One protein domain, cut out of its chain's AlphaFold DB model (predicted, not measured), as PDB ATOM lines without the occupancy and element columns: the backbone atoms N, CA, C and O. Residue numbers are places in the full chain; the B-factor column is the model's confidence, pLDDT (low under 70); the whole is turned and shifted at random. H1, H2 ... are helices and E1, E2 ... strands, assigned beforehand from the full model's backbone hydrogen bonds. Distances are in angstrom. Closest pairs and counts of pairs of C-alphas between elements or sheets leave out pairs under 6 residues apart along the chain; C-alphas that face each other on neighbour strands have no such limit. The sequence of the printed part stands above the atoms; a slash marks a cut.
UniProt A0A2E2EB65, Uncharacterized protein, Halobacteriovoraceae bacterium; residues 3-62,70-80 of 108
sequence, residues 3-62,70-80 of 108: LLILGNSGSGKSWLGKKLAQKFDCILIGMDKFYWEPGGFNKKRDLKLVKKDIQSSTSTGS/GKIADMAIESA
ATOM      1  N   LEU A   3     133.639  58.280  76.721       97.31
ATOM      2  CA  LEU A   3     133.911  58.111  75.294       97.31
ATOM      3  C   LEU A   3     133.674  59.413  74.529       97.31
ATOM      4  O   LEU A   3     132.635  60.047  74.680       97.31
ATOM      5  N   LEU A   4     134.608  59.760  73.651       97.44
ATOM      6  CA  LEU A   4     134.464  60.847  72.689       97.44
ATOM      7  C   LEU A   4     134.265  60.262  71.284       97.44
ATOM      8  O   LEU A   4     135.026  59.390  70.876       97.44
ATOM      9  N   ILE A   5     133.256  60.721  70.545       97.88
ATOM     10  CA  ILE A   5     132.962  60.283  69.175       97.88
ATOM     11  C   ILE A   5     133.038  61.491  68.240       97.88
ATOM     12  O   ILE A   5     132.263  62.437  68.369       97.88
ATOM     13  N   LEU A   6     133.954  61.448  67.278       97.69
ATOM     14  CA  LEU A   6     134.205  62.527  66.324       97.69
ATOM     15  C   LEU A   6     133.924  62.087  64.889       97.69
ATOM     16  O   LEU A   6     133.954  60.901  64.569       97.69
ATOM     17  N   GLY A   7     133.662  63.052  64.009       96.62
ATOM     18  CA  GLY A   7     133.481  62.822  62.571       96.62
ATOM     19  C   GLY A   7     132.544  63.832  61.896       96.62
ATOM     20  O   GLY A   7     131.876  64.639  62.546       96.62
ATOM     21  N   ASN A   8     132.461  63.772  60.569       95.00
ATOM     22  CA  ASN A   8     131.691  64.740  59.785       95.00
ATOM     23  C   ASN A   8     130.172  64.496  59.842       95.00
ATOM     24  O   ASN A   8     129.722  63.387  60.130       95.00
ATOM     25  N   SER A   9     129.346  65.502  59.550       92.56
ATOM     26  CA  SER A   9     127.896  65.308  59.404       92.56
ATOM     27  C   SER A   9     127.598  64.201  58.385       92.56
ATOM     28  O   SER A   9     128.247  64.123  57.348       92.56
ATOM     29  N   GLY A  10     126.669  63.296  58.705       94.00
ATOM     30  CA  GLY A  10     126.399  62.102  57.889       94.00
ATOM     31  C   GLY A  10     127.272  60.873  58.180       94.00
ATOM     32  O   GLY A  10     126.948  59.790  57.704       94.00
ATOM     33  N   SER A  11     128.313  60.976  59.013       96.62
ATOM     34  CA  SER A  11     129.188  59.828  59.319       96.62
ATOM     35  C   SER A  11     128.596  58.791  60.289       96.62
ATOM     36  O   SER A  11     129.202  57.756  60.529       96.62
ATOM     37  N   GLY A  12     127.423  59.056  60.878       95.69
ATOM     38  CA  GLY A  12     126.744  58.121  61.790       95.69
ATOM     39  C   GLY A  12     127.057  58.281  63.285       95.69
ATOM     40  O   GLY A  12     126.553  57.499  64.084       95.69
ATOM     41  N   LYS A  13     127.814  59.311  63.694       96.75
ATOM     42  CA  LYS A  13     128.164  59.583  65.112       96.75
ATOM     43  C   LYS A  13     126.977  59.557  66.060       96.75
ATOM     44  O   LYS A  13     127.012  58.818  67.031       96.75
ATOM     45  N   SER A  14     125.920  60.311  65.763       94.81
ATOM     46  CA  SER A  14     124.755  60.397  66.641       94.81
ATOM     47  C   SER A  14     124.024  59.058  66.740       94.81
ATOM     48  O   SER A  14     123.508  58.719  67.802       94.81
ATOM     49  N   TRP A  15     124.014  58.251  65.671       95.75
ATOM     50  CA  TRP A  15     123.483  56.885  65.723       95.75
ATOM     51  C   TRP A  15     124.342  55.996  66.629       95.75
ATOM     52  O   TRP A  15     123.811  55.351  67.534       95.75
ATOM     53  N   LEU A  16     125.665  56.015  66.437       97.62
ATOM     54  CA  LEU A  16     126.608  55.238  67.240       97.62
ATOM     55  C   LEU A  16     126.543  55.650  68.716       97.62
ATOM     56  O   LEU A  16     126.413  54.797  69.589       97.62
ATOM     57  N   GLY A  17     126.552  56.953  68.990       97.06
ATOM     58  CA  GLY A  17     126.436  57.532  70.322       97.06
ATOM     59  C   GLY A  17     125.147  57.111  71.018       97.06
ATOM     60  O   GLY A  17     125.215  56.604  72.132       97.06
ATOM     61  N   LYS A  18     123.987  57.211  70.349       96.81
ATOM     62  CA  LYS A  18     122.698  56.734  70.891       96.81
ATOM     63  C   LYS A  18     122.727  55.238  71.207       96.81
ATOM     64  O   LYS A  18     122.270  54.833  72.274       96.81
ATOM     65  N   LYS A  19     123.285  54.411  70.316       97.94
ATOM     66  CA  LYS A  19     123.370  52.956  70.521       97.94
ATOM     67  C   LYS A  19     124.280  52.575  71.680       97.94
ATOM     68  O   LYS A  19     123.910  51.722  72.481       97.94
ATOM     69  N   LEU A  20     125.446  53.203  71.787       97.12
ATOM     70  CA  LEU A  20     126.379  52.949  72.883       97.12
ATOM     71  C   LEU A  20     125.834  53.488  74.209       97.12
ATOM     72  O   LEU A  20     125.919  52.789  75.213       97.12
ATOM     73  N   ALA A  21     125.213  54.668  74.207       96.62
ATOM     74  CA  ALA A  21     124.594  55.252  75.393       96.62
ATOM     75  C   ALA A  21     123.497  54.340  75.952       96.62
ATOM     76  O   ALA A  21     123.508  54.039  77.139       96.62
ATOM     77  N   GLN A  22     122.621  53.822  75.085       96.88
ATOM     78  CA  GLN A  22     121.595  52.853  75.471       96.88
ATOM     79  C   GLN A  22     122.205  51.539  75.982       96.88
ATOM     80  O   GLN A  22     121.744  50.988  76.975       96.88
ATOM     81  N   LYS A  23     123.231  51.018  75.300       97.00
ATOM     82  CA  LYS A  23     123.853  49.732  75.647       97.00
ATOM     83  C   LYS A  23     124.586  49.767  76.989       97.00
ATOM     84  O   LYS A  23     124.606  48.758  77.686       97.00
ATOM     85  N   PHE A  24     125.227  50.886  77.308       95.38
ATOM     86  CA  PHE A  24     126.088  51.031  78.483       95.38
ATOM     87  C   PHE A  24     125.489  51.919  79.575       95.38
ATOM     88  O   PHE A  24     126.208  52.264  80.508       95.38
ATOM     89  N   ASP A  25     124.216  52.302  79.443       94.44
ATOM     90  CA  ASP A  25     123.508  53.201  80.363       94.44
ATOM     91  C   ASP A  25     124.325  54.469  80.682       94.44
ATOM     92  O   ASP A  25     124.695  54.770  81.817       94.44
ATOM     93  N   CYS A  26     124.725  55.172  79.619       94.44
ATOM     94  CA  CYS A  26     125.567  56.365  79.694       94.44
ATOM     95  C   CYS A  26     124.804  57.607  79.237       94.44
ATOM     96  O   CYS A  26     123.971  57.549  78.332       94.44
ATOM     97  N   ILE A  27     125.174  58.766  79.779       94.75
ATOM     98  CA  ILE A  27     124.634  60.047  79.320       94.75
ATOM     99  C   ILE A  27     125.204  60.361  77.930       94.75
ATOM    100  O   ILE A  27     126.422  60.349  77.738       94.75
ATOM    101  N   LEU A  28     124.332  60.674  76.966       95.56
ATOM    102  CA  LEU A  28     124.733  61.147  75.641       95.56
ATOM    103  C   LEU A  28     124.745  62.678  75.587       95.56
ATOM    104  O   LEU A  28     123.729  63.343  75.798       95.56
ATOM    105  N   ILE A  29     125.902  63.225  75.241       94.00
ATOM    106  CA  ILE A  29     126.213  64.647  75.223       94.00
ATOM    107  C   ILE A  29     126.518  65.054  73.774       94.00
ATOM    108  O   ILE A  29     127.583  64.748  73.248       94.00
ATOM    109  N   GLY A  30     125.589  65.754  73.120       92.69
ATOM    110  CA  GLY A  30     125.809  66.306  71.777       92.69
ATOM    111  C   GLY A  30     126.511  67.663  71.836       92.69
ATOM    112  O   GLY A  30     126.051  68.555  72.550       92.69
ATOM    113  N   MET A  31     127.603  67.839  71.086       92.69
ATOM    114  CA  MET A  31     128.396  69.079  71.108       92.69
ATOM    115  C   MET A  31     127.620  70.307  70.613       92.69
ATOM    116  O   MET A  31     127.866  71.414  71.095       92.69
ATOM    117  N   ASP A  32     126.657  70.125  69.704       87.06
ATOM    118  CA  ASP A  32     125.806  71.210  69.196       87.06
ATOM    119  C   ASP A  32     125.057  71.943  70.319       87.06
ATOM    120  O   ASP A  32     124.920  73.164  70.262       87.06
ATOM    121  N   LYS A  33     124.685  71.242  71.402       82.94
ATOM    122  CA  LYS A  33     124.011  71.841  72.571       82.94
ATOM    123  C   LYS A  33     124.865  72.878  73.304       82.94
ATOM    124  O   LYS A  33     124.328  73.751  73.983       82.94
ATOM    125  N   PHE A  34     126.190  72.783  73.205       86.19
ATOM    126  CA  PHE A  34     127.093  73.745  73.836       86.19
ATOM    127  C   PHE A  34     127.556  74.815  72.861       86.19
ATOM    128  O   PHE A  34     127.846  75.926  73.282       86.19
ATOM    129  N   TYR A  35     127.654  74.500  71.573       85.44
ATOM    130  CA  TYR A  35     128.293  75.398  70.621       85.44
ATOM    131  C   TYR A  35     127.442  76.634  70.283       85.44
ATOM    132  O   TYR A  35     127.997  77.715  70.064       85.44
ATOM    133  N   TRP A  36     126.114  76.503  70.285       87.06
ATOM    134  CA  TRP A  36     125.181  77.542  69.835       87.06
ATOM    135  C   TRP A  36     124.431  78.207  70.985       87.06
ATOM    136  O   TRP A  36     124.128  77.567  71.991       87.06
ATOM    137  N   GLU A  37     124.163  79.510  70.865       86.06
ATOM    138  CA  GLU A  37     123.275  80.208  71.799       86.06
ATOM    139  C   GLU A  37     121.843  79.659  71.676       86.06
ATOM    140  O   GLU A  37     121.454  79.193  70.603       86.06
ATOM    141  N   PRO A  38     121.040  79.704  72.756       79.69
ATOM    142  CA  PRO A  38     119.618  79.396  72.658       79.69
ATOM    143  C   PRO A  38     118.949  80.253  71.571       79.69
ATOM    144  O   PRO A  38     119.217  81.451  71.485       79.69
ATOM    145  N   GLY A  39     118.079  79.651  70.755       76.50
ATOM    146  CA  GLY A  39     117.454  80.324  69.605       76.50
ATOM    147  C   GLY A  39     118.071  79.978  68.241       76.50
ATOM    148  O   GLY A  39     117.842  80.692  67.262       76.50
ATOM    149  N   GLY A  40     118.850  78.896  68.170       72.38
ATOM    150  CA  GLY A  40     119.282  78.268  66.922       72.38
ATOM    151  C   GLY A  40     120.729  78.558  66.519       72.38
ATOM    152  O   GLY A  40     121.527  79.140  67.252       72.38
ATOM    153  N   PHE A  41     121.086  78.150  65.302       79.19
ATOM    154  CA  PHE A  41     122.471  78.095  64.810       79.19
ATOM    155  C   PHE A  41     123.058  79.438  64.342       79.19
ATOM    156  O   PHE A  41     123.956  79.482  63.501       79.19
ATOM    157  N   ASN A  42     122.554  80.552  64.873       81.25
ATOM    158  CA  ASN A  42     122.889  81.893  64.391       81.25
ATOM    159  C   ASN A  42     124.101  82.499  65.105       81.25
ATOM    160  O   ASN A  42     124.849  83.279  64.511       81.25
ATOM    161  N   LYS A  43     124.310  82.154  66.382       85.38
ATOM    162  CA  LYS A  43     125.361  82.752  67.209       85.38
ATOM    163  C   LYS A  43     126.078  81.708  68.048       85.38
ATOM    164  O   LYS A  43     125.462  80.884  68.716       85.38
ATOM    165  N   LYS A  44     127.410  81.747  67.994       86.94
ATOM    166  CA  LYS A  44     128.278  80.867  68.781       86.94
ATOM    167  C   LYS A  44     128.302  81.335  70.233       86.94
ATOM    168  O   LYS A  44     128.410  82.536  70.479       86.94
ATOM    169  N   ARG A  45     128.267  80.394  71.177       91.38
ATOM    170  CA  ARG A  45     128.435  80.687  72.608       91.38
ATOM    171  C   ARG A  45     129.873  81.073  72.935       91.38
ATOM    172  O   ARG A  45     130.820  80.663  72.263       91.38
ATOM    173  N   ASP A  46     130.031  81.835  74.016       91.81
ATOM    174  CA  ASP A  46     131.342  82.125  74.598       91.81
ATOM    175  C   ASP A  46     132.043  80.815  74.994       91.81
ATOM    176  O   ASP A  46     131.535  80.034  75.804       91.81
ATOM    177  N   LEU A  47     133.240  80.590  74.446       89.38
ATOM    178  CA  LEU A  47     134.015  79.369  74.663       89.38
ATOM    179  C   LEU A  47     134.367  79.112  76.136       89.38
ATOM    180  O   LEU A  47     134.552  77.957  76.513       89.38
ATOM    181  N   LYS A  48     134.447  80.143  76.986       91.50
ATOM    182  CA  LYS A  48     134.659  79.979  78.433       91.50
ATOM    183  C   LYS A  48     133.440  79.350  79.102       91.50
ATOM    184  O   LYS A  48     133.603  78.475  79.950       91.50
ATOM    185  N   LEU A  49     132.234  79.763  78.704       92.00
ATOM    186  CA  LEU A  49     130.987  79.165  79.191       92.00
ATOM    187  C   LEU A  49     130.852  77.730  78.682       92.00
ATOM    188  O   LEU A  49     130.588  76.826  79.467       92.00
ATOM    189  N   VAL A  50     131.139  77.512  77.396       91.88
ATOM    190  CA  VAL A  50     131.162  76.176  76.782       91.88
ATOM    191  C   VAL A  50     132.107  75.237  77.526       91.88
ATOM    192  O   VAL A  50     131.707  74.138  77.902       91.88
ATOM    193  N   LYS A  51     133.336  75.684  77.811       91.12
ATOM    194  CA  LYS A  51     134.319  74.896  78.561       91.12
ATOM    195  C   LYS A  51     133.799  74.500  79.940       91.12
ATOM    196  O   LYS A  51     133.920  73.339  80.317       91.12
ATOM    197  N   LYS A  52     133.206  75.442  80.678       92.56
ATOM    198  CA  LYS A  52     132.651  75.182  82.013       92.56
ATOM    199  C   LYS A  52     131.531  74.139  81.965       92.56
ATOM    200  O   LYS A  52     131.523  73.221  82.784       92.56
ATOM    201  N   ASP A  53     130.630  74.246  80.995       91.50
ATOM    202  CA  ASP A  53     129.505  73.321  80.847       91.50
ATOM    203  C   ASP A  53     129.967  71.911  80.455       91.50
ATOM    204  O   ASP A  53     129.479  70.922  81.009       91.50
ATOM    205  N   ILE A  54     130.945  71.805  79.548       91.81
ATOM    206  CA  ILE A  54     131.544  70.521  79.159       91.81
ATOM    207  C   ILE A  54     132.247  69.886  80.353       91.81
ATOM    208  O   ILE A  54     132.001  68.717  80.643       91.81
ATOM    209  N   GLN A  55     133.086  70.637  81.071       90.56
ATOM    210  CA  GLN A  55     133.799  70.124  82.241       90.56
ATOM    211  C   GLN A  55     132.828  69.651  83.325       90.56
ATOM    212  O   GLN A  55     133.017  68.576  83.883       90.56
ATOM    213  N   SER A  56     131.750  70.399  83.572       91.31
ATOM    214  CA  SER A  56     130.692  69.979  84.495       91.31
ATOM    215  C   SER A  56     130.062  68.653  84.049       91.31
ATOM    216  O   SER A  56     130.034  67.689  84.815       91.31
ATOM    217  N   SER A  57     129.668  68.566  82.774       90.31
ATOM    218  CA  SER A  57     128.996  67.393  82.192       90.31
ATOM    219  C   SER A  57     129.899  66.160  82.061       90.31
ATOM    220  O   SER A  57     129.399  65.046  81.935       90.31
ATOM    221  N   THR A  58     131.222  66.345  82.077       91.44
ATOM    222  CA  THR A  58     132.219  65.273  81.908       91.44
ATOM    223  C   THR A  58     133.017  64.961  83.180       91.44
ATOM    224  O   THR A  58     133.825  64.024  83.187       91.44
ATOM    225  N   SER A  59     132.759  65.687  84.275       87.88
ATOM    226  CA  SER A  59     133.496  65.585  85.545       87.88
ATOM    227  C   SER A  59     133.368  64.214  86.218       87.88
ATOM    228  O   SER A  59     134.352  63.666  86.719       87.88
ATOM    229  N   THR A  60     132.175  63.621  86.213       84.31
ATOM    230  CA  THR A  60     131.874  62.372  86.925       84.31
ATOM    231  C   THR A  60     130.947  61.468  86.111       84.31
ATOM    232  O   THR A  60     130.399  61.870  85.086       84.31
ATOM    233  N   GLY A  61     130.807  60.212  86.543       91.06
ATOM    234  CA  GLY A  61     129.911  59.244  85.909       91.06
ATOM    235  C   GLY A  61     130.402  58.702  84.562       91.06
ATOM    236  O   GLY A  61     131.589  58.773  84.222       91.06
ATOM    237  N   SER A  62     129.462  58.110  83.819       95.56
ATOM    238  CA  SER A  62     129.691  57.558  82.484       95.56
ATOM    239  C   SER A  62     128.998  58.403  81.421       95.56
ATOM    240  O   SER A  62     127.796  58.657  81.500       95.56
ATOM    241  N   GLY A  70     136.125  70.355  66.918       87.25
ATOM    242  CA  GLY A  70     137.449  70.060  67.490       87.25
ATOM    243  C   GLY A  70     137.759  70.828  68.782       87.25
ATOM    244  O   GLY A  70     138.166  70.230  69.764       87.25
ATOM    245  N   LYS A  71     137.434  72.126  68.862       89.06
ATOM    246  CA  LYS A  71     137.656  72.911  70.095       89.06
ATOM    247  C   LYS A  71     136.860  72.409  71.303       89.06
ATOM    248  O   LYS A  71     137.322  72.545  72.427       89.06
ATOM    249  N   ILE A  72     135.652  71.893  71.083       90.50
ATOM    250  CA  ILE A  72     134.835  71.287  72.144       90.50
ATOM    251  C   ILE A  72     135.399  69.910  72.498       90.50
ATOM    252  O   ILE A  72     135.494  69.569  73.674       90.50
ATOM    253  N   ALA A  73     135.816  69.148  71.486       92.62
ATOM    254  CA  ALA A  73     136.486  67.867  71.657       92.62
ATOM    255  C   ALA A  73     137.737  67.998  72.542       92.62
ATOM    256  O   ALA A  73     137.863  67.255  73.511       92.62
ATOM    257  N   ASP A  74     138.586  69.000  72.287       92.69
ATOM    258  CA  ASP A  74     139.789  69.297  73.075       92.69
ATOM    259  C   ASP A  74     139.472  69.573  74.553       92.69
ATOM    260  O   ASP A  74     140.257  69.244  75.434       92.69
ATOM    261  N   MET A  75     138.307  70.151  74.858       91.75
ATOM    262  CA  MET A  75     137.888  70.392  76.246       91.75
ATOM    263  C   MET A  75     137.443  69.108  76.957       91.75
ATOM    264  O   MET A  75     137.562  69.018  78.176       91.75
ATOM    265  N   ALA A  76     136.907  68.133  76.217       91.31
ATOM    266  CA  ALA A  76     136.427  66.861  76.758       91.31
ATOM    267  C   ALA A  76     137.513  65.769  76.778       91.31
ATOM    268  O   ALA A  76     137.406  64.815  77.555       91.31
ATOM    269  N   ILE A  77     138.546  65.889  75.936       93.12
ATOM    270  CA  ILE A  77     139.539  64.833  75.707       93.12
ATOM    271  C   ILE A  77     140.343  64.490  76.963       93.12
ATOM    272  O   ILE A  77     140.611  63.318  77.198       93.12
ATOM    273  N   GLU A  78     140.642  65.475  77.819       89.06
ATOM    274  CA  GLU A  78     141.380  65.269  79.077       89.06
ATOM    275  C   GLU A  78     140.660  64.300  80.026       89.06
ATOM    276  O   GLU A  78     141.292  63.601  80.814       89.06
ATOM    277  N   SER A  79     139.328  64.249  79.949       91.06
ATOM    278  CA  SER A  79     138.499  63.361  80.766       91.06
ATOM    279  C   SER A  79     138.083  62.085  80.026       91.06
ATOM    280  O   SER A  79     137.454  61.213  80.631       91.06
ATOM    281  N   ALA A  80     138.388  61.962  78.730       94.94
ATOM    282  CA  ALA A  80     138.005  60.819  77.913       94.94
ATOM    283  C   ALA A  80     138.946  59.629  78.150       94.94
ATOM    284  O   ALA A  80     140.163  59.764  78.193       94.94
TER     285      ALA A  80
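This is residues 3 to 62 and 70 to 80 of the 108 residues of an uncharacterized protein of Halobacteriovoraceae bacterium (UniProt A0A2E2EB65). Two short strands that do not pair, E1 and E2, stand between helix H1 at one end and a group of three helices at the other, where H3 and H4 run side by side and the short H2 packs on H3. E2 leads from H1 toward H2, E1 has H1 near one part of it and H4 near another, and the loop of residues 36 to 46 folds back beyond H2 to reach H3. The 71 printed residues hold four named helices and two named strands, in the order E1, H1, E2, H2, H3, H4, and the class is mostly helix. The whole is compact, with a radius of gyration of the C-alphas of 12.5 A and spans of 34 by 29 by 20 A.

E1, residues 3 to 7, pairs with no named strand. Its closest C-alphas to H1, residues 13 to 24, are those of Ile 5 and Lys 13, 6.3 A apart. E2, residues 27 to 30, also pairs with no named strand and is apart from E1. The closest C-alphas of H1 and E2 are those of Ala 21 and Leu 28, 5.9 A apart. E2 and H2, residues 32 to 35, meet only through their link. H3, residues 47 to 58, touches H2 with residues 50 to 54 alone; the closest C-alphas are those of Phe 34 and Val 50, 5.6 A apart. H3 touches H4, residues 70 to 77, at a steep tilt of 35.4 degrees, only just steep, and they run the same way; the closest C-alphas are those of Lys 51 and Met 75, 6.2 A apart. H2 and H4 are close but not clearly touching, with the C-alphas of Tyr 35 and Ile 72 at 7.9 A. The closest C-alphas of E1 and H4 are those of Leu 4 and Ile 77, 7.1 A apart. H1 is apart from H2, H3 and H4. In H1 and H3 every O i to N i+4 pair is within hydrogen-bond range, in H4 3 of 4 are, and H2 is too short for such a pair, with its 1 O i to N i+3 pair within range.

E1 begins at C-alpha 3, (133.911, 58.111, 75.294), and measures 13.6 A from first to last C-alpha. H1 measures 16.0 A, E2 9.9 A and H2 5.1 A. H3 begins at C-alpha 47, (134.015, 79.369, 74.663), and measures 16.0 A. H4 measures 10.0 A and ends at C-alpha 77, (139.539, 64.833, 75.707).

The two C-alphas farthest apart are those of Lys 23 and Lys 43, at 34.1 A, while those of Leu 3 and Ala 80, the first and last printed, are 5.6 A apart. Residues 63 to 69 are not printed, and C-alphas 62 and 70 are 21.0 A apart across this cut, which falls in the link from H3 to H4. Of the links that are printed whole, H2 to H3 is long, with 11 residues, and the others are tight. The mean pLDDT of the printed part is 91.5, and no printed residue is under 70.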